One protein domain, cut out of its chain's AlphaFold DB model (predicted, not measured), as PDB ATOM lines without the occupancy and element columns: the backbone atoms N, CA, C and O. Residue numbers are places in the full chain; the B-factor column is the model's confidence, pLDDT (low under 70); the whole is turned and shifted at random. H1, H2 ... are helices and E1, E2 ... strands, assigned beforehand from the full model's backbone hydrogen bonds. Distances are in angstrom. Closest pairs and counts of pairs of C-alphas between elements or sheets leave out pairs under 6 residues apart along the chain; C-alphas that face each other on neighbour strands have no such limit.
ATOM      1  N   ASN A  18     251.308 298.804 297.835       50.62
ATOM      2  CA  ASN A  18     250.609 297.656 297.251       50.62
ATOM      3  C   ASN A  18     251.398 296.978 296.117       50.62
ATOM      4  O   ASN A  18     251.418 295.748 296.028       50.62
ATOM      5  N   ALA A  19     252.086 297.757 295.282       50.69
ATOM      6  CA  ALA A  19     252.929 297.237 294.213       50.69
ATOM      7  C   ALA A  19     254.213 296.618 294.785       50.69
ATOM      8  O   ALA A  19     254.572 295.507 294.407       50.69
ATOM      9  N   LEU A  20     254.830 297.247 295.792       50.81
ATOM     10  CA  LEU A  20     255.962 296.664 296.523       50.81
ATOM     11  C   LEU A  20     255.596 295.339 297.204       50.81
ATOM     12  O   LEU A  20     256.388 294.395 297.187       50.81
ATOM     13  N   ARG A  21     254.388 295.235 297.777       48.06
ATOM     14  CA  ARG A  21     253.881 294.007 298.406       48.06
ATOM     15  C   ARG A  21     253.622 292.902 297.380       48.06
ATOM     16  O   ARG A  21     254.008 291.761 297.621       48.06
ATOM     17  N   SER A  22     253.044 293.238 296.226       44.53
ATOM     18  CA  SER A  22     252.851 292.311 295.100       44.53
ATOM     19  C   SER A  22     254.188 291.818 294.520       44.53
ATOM     20  O   SER A  22     254.385 290.613 294.362       44.53
ATOM     21  N   ILE A  23     255.156 292.721 294.325       53.78
ATOM     22  CA  ILE A  23     256.508 292.398 293.847       53.78
ATOM     23  C   ILE A  23     257.222 291.472 294.837       53.78
ATOM     24  O   ILE A  23     257.746 290.439 294.419       53.78
ATOM     25  N   ARG A  24     257.179 291.771 296.147       52.94
ATOM     26  CA  ARG A  24     257.748 290.907 297.202       52.94
ATOM     27  C   ARG A  24     257.176 289.491 297.188       52.94
ATOM     28  O   ARG A  24     257.918 288.561 297.476       52.94
ATOM     29  N   MET A  25     255.897 289.320 296.844       53.00
ATOM     30  CA  MET A  25     255.281 287.994 296.709       53.00
ATOM     31  C   MET A  25     255.657 287.267 295.405       53.00
ATOM     32  O   MET A  25     255.524 286.048 295.341       53.00
ATOM     33  N   SER A  26     256.142 287.974 294.377       62.62
ATOM     34  CA  SER A  26     256.560 287.374 293.096       62.62
ATOM     35  C   SER A  26     258.031 286.931 293.062       62.62
ATOM     36  O   SER A  26     258.409 286.107 292.227       62.62
ATOM     37  N   ILE A  27     258.867 287.448 293.971       71.31
ATOM     38  CA  ILE A  27     260.290 287.103 294.041       71.31
ATOM     39  C   ILE A  27     260.428 285.682 294.586       71.31
ATOM     40  O   ILE A  27     260.271 285.432 295.782       71.31
ATOM     41  N   LYS A  28     260.764 284.742 293.703       77.38
ATOM     42  CA  LYS A  28     261.086 283.365 294.080       77.38
ATOM     43  C   LYS A  28     262.595 283.184 294.153       77.38
ATOM     44  O   LYS A  28     263.299 283.354 293.160       77.38
ATOM     45  N   ASN A  29     263.092 282.785 295.320       84.25
ATOM     46  CA  ASN A  29     264.455 282.286 295.432       84.25
ATOM     47  C   ASN A  29     264.513 280.887 294.805       84.25
ATOM     48  O   ASN A  29     264.066 279.916 295.405       84.25
ATOM     49  N   LEU A  30     265.074 280.775 293.600       85.62
ATOM     50  CA  LEU A  30     265.179 279.490 292.901       85.62
ATOM     51  C   LEU A  30     265.929 278.427 293.719       85.62
ATOM     52  O   LEU A  30     265.639 277.245 293.579       85.62
ATOM     53  N   ALA A  31     266.854 278.832 294.596       86.94
ATOM     54  CA  ALA A  31     267.618 277.905 295.428       86.94
ATOM     55  C   ALA A  31     266.799 277.282 296.573       86.94
ATOM     56  O   ALA A  31     267.241 276.294 297.150       86.94
ATOM     57  N   SER A  32     265.635 277.847 296.918       89.62
ATOM     58  CA  SER A  32     264.744 277.288 297.943       89.62
ATOM     59  C   SER A  32     263.640 276.399 297.370       89.62
ATOM     60  O   SER A  32     262.840 275.878 298.139       89.62
ATOM     61  N   LEU A  33     263.557 276.260 296.045       90.38
ATOM     62  CA  LEU A  33     262.548 275.446 295.372       90.38
ATOM     63  C   LEU A  33     263.056 274.017 295.154       90.38
ATOM     64  O   LEU A  33     264.231 273.788 294.860       90.38
ATOM     65  N   SER A  34     262.149 273.049 295.241       93.94
ATOM     66  CA  SER A  34     262.394 271.683 294.784       93.94
ATOM     67  C   SER A  34     262.573 271.629 293.260       93.94
ATOM     68  O   SER A  34     262.190 272.540 292.523       93.94
ATOM     69  N   ARG A  35     263.135 270.525 292.752       91.00
ATOM     70  CA  ARG A  35     263.329 270.338 291.302       91.00
ATOM     71  C   ARG A  35     262.015 270.405 290.520       91.00
ATOM     72  O   ARG A  35     261.999 270.983 289.436       91.00
ATOM     73  N   ASP A  36     260.936 269.857 291.072       94.25
ATOM     74  CA  ASP A  36     259.623 269.865 290.421       94.25
ATOM     75  C   ASP A  36     259.016 271.268 290.400       94.25
ATOM     76  O   ASP A  36     258.475 271.693 289.382       94.25
ATOM     77  N   GLU A  37     259.182 272.042 291.474       92.88
ATOM     78  CA  GLU A  37     258.753 273.443 291.512       92.88
ATOM     79  C   GLU A  37     259.524 274.314 290.516       92.88
ATOM     80  O   GLU A  37     258.918 275.145 289.840       92.88
ATOM     81  N   VAL A  38     260.840 274.108 290.378       89.31
ATOM     82  CA  VAL A  38     261.657 274.799 289.367       89.31
ATOM     83  C   VAL A  38     261.202 274.425 287.958       89.31
ATOM     84  O   VAL A  38     261.031 275.302 287.112       89.31
ATOM     85  N   LYS A  39     260.967 273.133 287.704       89.19
ATOM     86  CA  LYS A  39     260.487 272.656 286.405       89.19
ATOM     87  C   LYS A  39     259.134 273.275 286.063       89.19
ATOM     88  O   LYS A  39     258.990 273.831 284.980       89.19
ATOM     89  N   ASN A  40     258.189 273.249 286.999       92.06
ATOM     90  CA  ASN A  40     256.863 273.838 286.822       92.06
ATOM     91  C   ASN A  40     256.939 275.349 286.578       92.06
ATOM     92  O   ASN A  40     256.256 275.855 285.691       92.06
ATOM     93  N   LEU A  41     257.809 276.059 287.304       90.69
ATOM     94  CA  LEU A  41     258.039 277.489 287.103       90.69
ATOM     95  C   LEU A  41     258.580 277.791 285.701       90.69
ATOM     96  O   LEU A  41     258.078 278.684 285.025       90.69
ATOM     97  N   PHE A  42     259.594 277.061 285.240       89.88
ATOM     98  CA  PHE A  42     260.135 277.284 283.899       89.88
ATOM     99  C   PHE A  42     259.159 276.853 282.806       89.88
ATOM    100  O   PHE A  42     259.109 277.477 281.747       89.88
ATOM    101  N   SER A  43     258.342 275.828 283.042       91.25
ATOM    102  CA  SER A  43     257.256 275.462 282.134       91.25
ATOM    103  C   SER A  43     256.186 276.551 282.038       91.25
ATOM    104  O   SER A  43     255.678 276.754 280.943       91.25
ATOM    105  N   SER A  44     255.901 277.292 283.115       93.06
ATOM    106  CA  SER A  44     254.886 278.359 283.123       93.06
ATOM    107  C   SER A  44     255.345 279.705 282.543       93.06
ATOM    108  O   SER A  44     254.584 280.666 282.588       93.06
ATOM    109  N   ILE A  45     256.591 279.823 282.073       93.31
ATOM    110  CA  ILE A  45     257.163 281.075 281.551       93.31
ATOM    111  C   ILE A  45     257.482 280.905 280.072       93.31
ATOM    112  O   ILE A  45     258.284 280.046 279.736       93.31
ATOM    113  N   ASP A  46     256.941 281.744 279.191       95.94
ATOM    114  CA  ASP A  46     257.224 281.672 277.744       95.94
ATOM    115  C   ASP A  46     258.362 282.598 277.296       95.94
ATOM    116  O   ASP A  46     259.043 282.338 276.299       95.94
ATOM    117  N   THR A  47     258.572 283.685 278.039       96.56
ATOM    118  CA  THR A  47     259.514 284.749 277.692       96.56
ATOM    119  C   THR A  47     260.408 285.087 278.878       96.56
ATOM    120  O   THR A  47     259.926 285.315 279.986       96.56
ATOM    121  N   ILE A  48     261.708 285.180 278.620       95.56
ATOM    122  CA  ILE A  48     262.735 285.645 279.546       95.56
ATOM    123  C   ILE A  48     263.177 287.037 279.107       95.56
ATOM    124  O   ILE A  48     263.579 287.232 277.962       95.56
ATOM    125  N   LEU A  49     263.122 287.993 280.027       96.06
ATOM    126  CA  LEU A  49     263.700 289.321 279.863       96.06
ATOM    127  C   LEU A  49     264.884 289.414 280.822       96.06
ATOM    128  O   LEU A  49     264.713 289.183 282.019       96.06
ATOM    129  N   THR A  50     266.073 289.712 280.311       94.88
ATOM    130  CA  THR A  50     267.281 289.797 281.135       94.88
ATOM    131  C   THR A  50     267.908 291.170 281.028       94.88
ATOM    132  O   THR A  50     268.096 291.692 279.931       94.88
ATOM    133  N   ASP A  51     268.279 291.720 282.180       92.81
ATOM    134  CA  ASP A  51     269.301 292.758 282.239       92.81
ATOM    135  C   ASP A  51     270.663 292.160 281.828       92.81
ATOM    136  O   ASP A  51     270.826 290.936 281.770       92.81
ATOM    137  N   CYS A  52     271.627 293.008 281.491       92.88
ATOM    138  CA  CYS A  52     272.852 292.621 280.806       92.88
ATOM    139  C   CYS A  52     274.107 292.929 281.630       92.88
ATOM    140  O   CYS A  52     274.754 292.017 282.156       92.88
ATOM    141  N   ASP A  53     274.479 294.204 281.733       88.19
ATOM    142  CA  ASP A  53     275.697 294.632 282.421       88.19
ATOM    143  C   ASP A  53     275.509 294.518 283.943       88.19
ATOM    144  O   ASP A  53     274.647 295.153 284.530       88.19
ATOM    145  N   GLY A  54     276.319 293.684 284.597       85.88
ATOM    146  CA  GLY A  54     276.164 293.332 286.014       85.88
ATOM    147  C   GLY A  54     275.344 292.065 286.271       85.88
ATOM    148  O   GLY A  54     275.374 291.557 287.392       85.88
ATOM    149  N   VAL A  55     274.682 291.514 285.245       91.19
ATOM    150  CA  VAL A  55     273.846 290.301 285.346       91.19
ATOM    151  C   VAL A  55     274.393 289.144 284.514       91.19
ATOM    152  O   VAL A  55     274.512 288.025 285.011       91.19
ATOM    153  N   LEU A  56     274.776 289.407 283.267       94.19
ATOM    154  CA  LEU A  56     275.316 288.409 282.339       94.19
ATOM    155  C   LEU A  56     276.829 288.520 282.182       94.19
ATOM    156  O   LEU A  56     277.528 287.524 281.999       94.19
ATOM    157  N   TRP A  57     277.342 289.742 282.272       92.38
ATOM    158  CA  TRP A  57     278.763 290.040 282.196       92.38
ATOM    159  C   TRP A  57     279.095 291.313 282.958       92.38
ATOM    160  O   TRP A  57     278.238 292.135 283.271       92.38
ATOM    161  N   LEU A  58     280.385 291.513 283.179       88.06
ATOM    162  CA  LEU A  58     280.961 292.815 283.462       88.06
ATOM    163  C   LEU A  58     281.884 293.153 282.283       88.06
ATOM    164  O   LEU A  58     282.893 292.483 282.060       88.06
ATOM    165  N   HIS A  59     281.520 294.166 281.493       84.50
ATOM    166  CA  HIS A  59     282.183 294.519 280.229       84.50
ATOM    167  C   HIS A  59     282.317 293.328 279.256       84.50
ATOM    168  O   HIS A  59     281.326 292.935 278.646       84.50
ATOM    169  N   MET A  60     283.528 292.774 279.097       89.56
ATOM    170  CA  MET A  60     283.849 291.627 278.228       89.56
ATOM    171  C   MET A  60     284.111 290.333 279.013       89.56
ATOM    172  O   MET A  60     284.564 289.344 278.447       89.56
ATOM    173  N   LYS A  61     283.852 290.325 280.324       91.06
ATOM    174  CA  LYS A  61     284.005 289.147 281.177       91.06
ATOM    175  C   LYS A  61     282.631 288.612 281.558       91.06
ATOM    176  O   LYS A  61     281.885 289.291 282.259       91.06
ATOM    177  N   ILE A  62     282.315 287.395 281.127       95.75
ATOM    178  CA  ILE A  62     281.053 286.737 281.482       95.75
ATOM    179  C   ILE A  62     280.959 286.474 282.988       95.75
ATOM    180  O   ILE A  62     281.956 286.180 283.655       95.75
ATOM    181  N   LEU A  63     279.741 286.550 283.517       92.88
ATOM    182  CA  LEU A  63     279.407 285.960 284.806       92.88
ATOM    183  C   LEU A  63     279.296 284.432 284.627       92.88
ATOM    184  O   LEU A  63     278.709 283.979 283.640       92.88
ATOM    185  N   PRO A  64     279.879 283.617 285.530       94.56
ATOM    186  CA  PRO A  64     279.931 282.167 285.350       94.56
ATOM    187  C   PRO A  64     278.550 281.535 285.132       94.56
ATOM    188  O   PRO A  64     277.628 281.767 285.914       94.56
ATOM    189  N   GLY A  65     278.424 280.724 284.078       95.00
ATOM    190  CA  GLY A  65     277.195 280.008 283.715       95.00
ATOM    191  C   GLY A  65     276.107 280.859 283.048       95.00
ATOM    192  O   GLY A  65     275.083 280.311 282.650       95.00
ATOM    193  N   ALA A  66     276.296 282.176 282.892       96.56
ATOM    194  CA  ALA A  66     275.289 283.037 282.270       96.56
ATOM    195  C   ALA A  66     274.972 282.658 280.803       96.56
ATOM    196  O   ALA A  66     273.782 282.567 280.479       96.56
ATOM    197  N   PRO A  67     275.964 282.380 279.926       97.00
ATOM    198  CA  PRO A  67     275.682 281.929 278.562       97.00
ATOM    199  C   PRO A  67     274.913 280.608 278.536       97.00
ATOM    200  O   PRO A  67     273.895 280.504 277.853       97.00
ATOM    201  N   ASP A  68     275.345 279.636 279.346       96.94
ATOM    202  CA  ASP A  68     274.736 278.306 279.420       96.94
ATOM    203  C   ASP A  68     273.256 278.391 279.800       96.94
ATOM    204  O   ASP A  68     272.410 277.760 279.170       96.94
ATOM    205  N   VAL A  69     272.920 279.219 280.795       94.75
ATOM    206  CA  VAL A  69     271.539 279.401 281.262       94.75
ATOM    207  C   VAL A  69     270.650 280.008 280.175       94.75
ATOM    208  O   VAL A  69     269.560 279.494 279.919       94.75
ATOM    209  N   LEU A  70     271.091 281.082 279.513       96.56
ATOM    210  CA  LEU A  70     270.270 281.740 278.491       96.56
ATOM    211  C   LEU A  70     270.117 280.892 277.230       96.56
ATOM    212  O   LEU A  70     269.012 280.795 276.691       96.56
ATOM    213  N   ASN A  71     271.190 280.236 276.790       96.94
ATOM    214  CA  ASN A  71     271.117 279.299 275.675       96.94
ATOM    215  C   ASN A  71     270.198 278.119 276.029       96.94
ATOM    216  O   ASN A  71     269.375 277.725 275.205       96.94
ATOM    217  N   LYS A  72     270.227 277.633 277.281       95.50
ATOM    218  CA  LYS A  72     269.319 276.572 277.724       95.50
ATOM    219  C   LYS A  72     267.855 276.990 277.685       95.50
ATOM    220  O   LYS A  72     267.012 276.201 277.263       95.50
ATOM    221  N   PHE A  73     267.531 278.225 278.071       95.56
ATOM    222  CA  PHE A  73     266.166 278.732 277.920       95.56
ATOM    223  C   PHE A  73     265.725 278.748 276.452       95.56
ATOM    224  O   PHE A  73     264.603 278.336 276.158       95.56
ATOM    225  N   ARG A  74     266.603 279.128 275.518       95.00
ATOM    226  CA  ARG A  74     266.288 279.049 274.082       95.00
ATOM    227  C   ARG A  74     266.066 277.611 273.610       95.00
ATOM    228  O   ARG A  74     265.082 277.356 272.927       95.00
ATOM    229  N   GLU A  75     266.912 276.663 274.019       95.44
ATOM    230  CA  GLU A  75     266.724 275.229 273.722       95.44
ATOM    231  C   GLU A  75     265.387 274.691 274.248       95.44
ATOM    232  O   GLU A  75     264.781 273.808 273.646       95.44
ATOM    233  N   MET A  76     264.900 275.239 275.363       94.25
ATOM    234  CA  MET A  76     263.589 274.927 275.935       94.25
ATOM    235  C   MET A  76     262.420 275.616 275.204       94.25
ATOM    236  O   MET A  76     261.291 275.580 275.694       94.25
ATOM    237  N   GLY A  77     262.673 276.267 274.065       95.25
ATOM    238  CA  GLY A  77     261.669 276.973 273.270       95.25
ATOM    239  C   GLY A  77     261.241 278.321 273.851       95.25
ATOM    240  O   GLY A  77     260.209 278.852 273.448       95.25
ATOM    241  N   LYS A  78     261.989 278.882 274.813       95.69
ATOM    242  CA  LYS A  78     261.668 280.191 275.399       95.69
ATOM    243  C   LYS A  78     262.159 281.318 274.500       95.69
ATOM    244  O   LYS A  78     263.245 281.241 273.924       95.69
ATOM    245  N   ARG A  79     261.397 282.410 274.444       96.75
ATOM    246  CA  ARG A  79     261.874 283.674 273.861       96.75
ATOM    247  C   ARG A  79     262.779 284.364 274.871       96.75
ATOM    248  O   ARG A  79     262.398 284.472 276.032       96.75
ATOM    249  N   VAL A  80     263.948 284.837 274.457       96.75
ATOM    250  CA  VAL A  80     264.903 285.499 275.356       96.75
ATOM    251  C   VAL A  80     265.220 286.880 274.802       96.75
ATOM    252  O   VAL A  80     265.732 286.977 273.692       96.75
ATOM    253  N   PHE A  81     264.948 287.922 275.582       97.62
ATOM    254  CA  PHE A  81     265.281 289.300 275.238       97.62
ATOM    255  C   PHE A  81     266.353 289.862 276.167       97.62
ATOM    256  O   PHE A  81     266.234 289.785 277.392       97.62
ATOM    257  N   TYR A  82     267.366 290.473 275.566       96.88
ATOM    258  CA  TYR A  82     268.414 291.239 276.223       96.88
ATOM    259  C   TYR A  82     267.962 292.691 276.328       96.88
ATOM    260  O   TYR A  82     267.856 293.384 275.316       96.88
ATOM    261  N   ILE A  83     267.684 293.148 277.544       95.56
ATOM    262  CA  ILE A  83     267.282 294.523 277.831       95.56
ATOM    263  C   ILE A  83     268.471 295.225 278.473       95.56
ATOM    264  O   ILE A  83     269.038 294.730 279.444       95.56
ATOM    265  N   THR A  84     268.888 296.360 277.917       91.19
ATOM    266  CA  THR A  84     270.050 297.091 278.428       91.19
ATOM    267  C   THR A  84     269.876 298.598 278.316       91.19
ATOM    268  O   THR A  84     269.407 299.124 277.305       91.19
ATOM    269  N   ASN A  85     270.349 299.297 279.347       89.12
ATOM    270  CA  ASN A  85     270.454 300.753 279.352       89.12
ATOM    271  C   ASN A  85     271.615 301.280 278.494       89.12
ATOM    272  O   ASN A  85     271.755 302.493 278.325       89.12
ATOM    273  N   ASN A  86     272.431 300.388 277.925       83.12
ATOM    274  CA  ASN A  86     273.553 300.751 277.077       83.12
ATOM    275  C   ASN A  86     273.079 301.422 275.778       83.12
ATOM    276  O   ASN A  86     272.401 300.819 274.948       83.12
ATOM    277  N   ASN A  87     273.489 302.676 275.601       82.50
ATOM    278  CA  ASN A  87     273.172 303.521 274.451       82.50
ATOM    279  C   ASN A  87     274.395 303.771 273.542       82.50
ATOM    280  O   ASN A  87     274.305 304.563 272.605       82.50
ATOM    281  N   VAL A  88     275.533 303.118 273.811       87.62
ATOM    282  CA  VAL A  88     276.815 303.330 273.115       87.62
ATOM    283  C   VAL A  88     276.872 302.568 271.794       87.62
ATOM    284  O   VAL A  88     277.335 303.094 270.780       87.62
ATOM    285  N   ILE A  89     276.390 301.326 271.801       89.44
ATOM    286  CA  ILE A  89     276.463 300.412 270.659       89.44
ATOM    287  C   ILE A  89     275.083 300.172 270.040       89.44
ATOM    288  O   ILE A  89     274.047 300.324 270.687       89.44
ATOM    289  N   THR A  90     275.081 299.811 268.762       92.50
ATOM    290  CA  THR A  90     273.889 299.374 268.020       92.50
ATOM    291  C   THR A  90     273.516 297.935 268.370       92.50
ATOM    292  O   THR A  90     274.340 297.180 268.892       92.50
ATOM    293  N   ARG A  91     272.295 297.514 268.027       94.69
ATOM    294  CA  ARG A  91     271.851 296.122 268.228       94.69
ATOM    295  C   ARG A  91     272.737 295.092 267.511       94.69
ATOM    296  O   ARG A  91     272.992 294.028 268.053       94.69
ATOM    297  N   GLU A  92     273.265 295.414 266.334       94.19
ATOM    298  CA  GLU A  92     274.200 294.584 265.559       94.19
ATOM    299  C   GLU A  92     275.502 294.379 266.326       94.19
ATOM    300  O   GLU A  92     275.972 293.257 266.477       94.19
ATOM    301  N   GLU A  93     276.083 295.466 266.829       94.75
ATOM    302  CA  GLU A  93     277.309 295.412 267.625       94.75
ATOM    303  C   GLU A  93     277.079 294.681 268.949       94.75
ATOM    304  O   GLU A  93     277.962 293.961 269.418       94.75
ATOM    305  N   PHE A  94     275.882 294.815 269.525       95.69
ATOM    306  CA  PHE A  94     275.473 294.042 270.690       95.69
ATOM    307  C   PHE A  94     275.417 292.543 270.371       95.69
ATOM    308  O   PHE A  94     275.994 291.754 271.113       95.69
ATOM    309  N   CYS A  95     274.823 292.137 269.243       96.44
ATOM    310  CA  CYS A  95     274.836 290.739 268.806       96.44
ATOM    311  C   CYS A  95     276.263 290.212 268.592       96.44
ATOM    312  O   CYS A  95     276.572 289.103 269.020       96.44
ATOM    313  N   VAL A  96     277.162 291.019 268.014       96.50
ATOM    314  CA  VAL A  96     278.590 290.666 267.881       96.50
ATOM    315  C   VAL A  96     279.251 290.481 269.252       96.50
ATOM    316  O   VAL A  96     280.087 289.594 269.423       96.50
ATOM    317  N   LYS A  97     278.897 291.299 270.251       95.44
ATOM    318  CA  LYS A  97     279.356 291.110 271.635       95.44
ATOM    319  C   LYS A  97     278.802 289.812 272.228       95.44
ATOM    320  O   LYS A  97     279.570 289.068 272.827       95.44
ATOM    321  N   CYS A  98     277.509 289.539 272.065       96.62
ATOM    322  CA  CYS A  98     276.877 288.308 272.533       96.62
ATOM    323  C   CYS A  98     277.570 287.068 271.967       96.62
ATOM    324  O   CYS A  98     277.956 286.203 272.748       96.62
ATOM    325  N   ASP A  99     277.813 287.034 270.656       96.81
ATOM    326  CA  ASP A  99     278.506 285.935 269.976       96.81
ATOM    327  C   ASP A  99     279.900 285.682 270.575       96.81
ATOM    328  O   ASP A  99     280.204 284.580 271.034       96.81
ATOM    329  N   LYS A 100     280.706 286.741 270.732       97.19
ATOM    330  CA  LYS A 100     282.032 286.665 271.378       97.19
ATOM    331  C   LYS A 100     281.994 286.149 272.818       97.19
ATOM    332  O   LYS A 100     282.993 285.623 273.302       97.19
ATOM    333  N   LEU A 101     280.881 286.351 273.518       96.81
ATOM    334  CA  LEU A 101     280.684 285.944 274.907       96.81
ATOM    335  C   LEU A 101     279.919 284.611 275.037       96.81
ATOM    336  O   LEU A 101     279.632 284.191 276.157       96.81
ATOM    337  N   GLY A 102     279.609 283.938 273.922       97.06
ATOM    338  CA  GLY A 102     278.936 282.636 273.899       97.06
ATOM    339  C   GLY A 102     277.411 282.693 274.033       97.06
ATOM    340  O   GLY A 102     276.784 281.674 274.319       97.06
ATOM    341  N   PHE A 103     276.793 283.859 273.848       97.38
ATOM    342  CA  PHE A 103     275.342 284.031 273.892       97.38
ATOM    343  C   PHE A 103     274.733 283.967 272.492       97.38
ATOM    344  O   PHE A 103     275.121 284.720 271.599       97.38
ATOM    345  N   THR A 104     273.699 283.145 272.327       95.44
ATOM    346  CA  THR A 104     272.898 283.131 271.099       95.44
ATOM    347  C   THR A 104     271.936 284.317 271.095       95.44
ATOM    348  O   THR A 104     271.068 284.422 271.967       95.44
ATOM    349  N   SER A 105     272.060 285.204 270.107       95.38
ATOM    350  CA  SER A 105     271.190 286.377 269.969       95.38
ATOM    351  C   SER A 105     270.998 286.786 268.511       95.38
ATOM    352  O   SER A 105     271.877 286.602 267.672       95.38
ATOM    353  N   THR A 106     269.850 287.389 268.238       95.94
ATOM    354  CA  THR A 106     269.522 288.109 267.010       95.94
ATOM    355  C   THR A 106     269.155 289.549 267.354       95.94
ATOM    356  O   THR A 106     268.923 289.889 268.513       95.94
ATOM    357  N   LYS A 107     269.063 290.421 266.350       94.56
ATOM    358  CA  LYS A 107     268.734 291.839 266.569       94.56
ATOM    359  C   LYS A 107     267.356 292.061 267.180       94.56
ATOM    360  O   LYS A 107     267.147 293.071 267.849       94.56
ATOM    361  N   ASP A 108     266.437 291.135 266.935       94.75
ATOM    362  CA  ASP A 108     265.072 291.197 267.456       94.75
ATOM    363  C   ASP A 108     265.011 290.758 268.924       94.75
ATOM    364  O   ASP A 108     264.081 291.121 269.636       94.75
ATOM    365  N   ASP A 109     266.040 290.054 269.408       95.62
ATOM    366  CA  ASP A 109     266.203 289.720 270.822       95.62
ATOM    367  C   ASP A 109     266.766 290.898 271.643       95.62
ATOM    368  O   ASP A 109     266.802 290.816 272.866       95.62
ATOM    369  N   VAL A 110     267.259 291.973 271.018       96.44
ATOM    370  CA  VAL A 110     268.020 293.029 271.709       96.44
ATOM    371  C   VAL A 110     267.221 294.324 271.795       96.44
ATOM    372  O   VAL A 110     266.883 294.938 270.783       96.44
ATOM    373  N   LEU A 111     267.000 294.788 273.022       95.44
ATOM    374  CA  LEU A 111     266.334 296.044 273.344       95.44
ATOM    375  C   LEU A 111     267.316 296.965 274.076       95.44
ATOM    376  O   LEU A 111     267.482 296.894 275.293       95.44
ATOM    377  N   THR A 112     267.977 297.835 273.311       94.19
ATOM    378  CA  THR A 112     268.800 298.923 273.853       94.19
ATOM    379  C   THR A 112     267.961 300.184 274.037       94.19
ATOM    380  O   THR A 112     267.013 300.432 273.287       94.19
ATOM    381  N   THR A 113     268.340 301.047 274.975       93.56
ATOM    382  CA  THR A 113     267.692 302.359 275.146       93.56
ATOM    383  C   THR A 113     267.825 303.256 273.916       93.56
ATOM    384  O   THR A 113     266.894 303.997 273.604       93.56
ATOM    385  N   SER A 114     268.923 303.148 273.156       93.94
ATOM    386  CA  SER A 114     269.094 303.834 271.864       93.94
ATOM    387  C   SER A 114     268.048 303.397 270.831       93.94
ATOM    388  O   SER A 114     267.429 304.242 270.183       93.94
TER     389      SER A 114
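Overview. This is residues 18 to 114 of the 241 residues of an uncharacterized protein of Cryptotermes secundus (UniProt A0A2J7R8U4). A small sheet of three parallel strands, E1, E2 and E3, makes the body together with H3, which covers E1 and E2, and H4, which grazes the sheet. H2 lies off the sheet beyond the beginning of E1, and residues 18 to 27, which include H1, stick out free of the rest. The printed part has 97 residues, with four named helices and three named strands in the order H1, H2, E1, H3, E2, H4, E3, and its class is mixed, helices and strands. The sheet runs E1, E2, E3. The whole is only just compact, close to loose, with a radius of gyration of the C-alphas of 14.8 A and spans of 38 by 33 by 23 A.

Arrangement. Begin at the sheet's inner strand E2, residues 79 to 84, whose pairing is staggered. Its residues 79 to 82 pair with the edge strand E1, residues 47 to 50, parallel at 23 degrees, where you find N 48 and O 79 within hydrogen-bond range at 2.8 A. Its residues 82 to 84 pair with the other edge strand E3, residues 110 to 112, parallel at 20 degrees, with N 111 and O 82 at 2.8 A. H3, residues 66 to 75, is on the sheet over E1 and E2, at a height over the sheet of 10.1 A. It runs along the strands, at 11 degrees to E2 on the local plane, and their closest C-alphas, those of Arg 74 and Val 80, are 6.7 A apart. H4, residues 91 to 100, only grazes the sheet with its residues 91 to 98; its closest C-alpha pair with E3 is Arg 91 and Val 110, 6.0 A. E1, H3, E2 and E2, H4, E3 are strand-helix-strand units, two parallel neighbour strands with a helix between, each with a right-handed crossover. H1, residues 18 to 26, and H2, residues 35 to 43, are apart and not on the sheet. In H1, H2, H3 and H4 every O i to N i+4 pair is within hydrogen-bond range.

Along the chain. Find C-alpha 79 at (261.874, 283.674, 273.861); from there E2 runs 16.4 A to C-alpha 84. H3 measures 14.4 A and H4 14.2 A. H1 begins at C-alpha 18, (250.609, 297.656, 297.251), and E3 ends at C-alpha 112, (268.800, 298.923, 273.853).

Size, cuts and confidence. The two C-alphas farthest apart, those of Asn 18 and Lys 100, are 42.2 A apart. The printed part has no cut. The link from E1 to H3 is long, 15 residues, and within it residues 57 to 58 pair with 61 to 62, antiparallel. The mean pLDDT of the printed part is 89.1, and residues 18 to 26 are under 70.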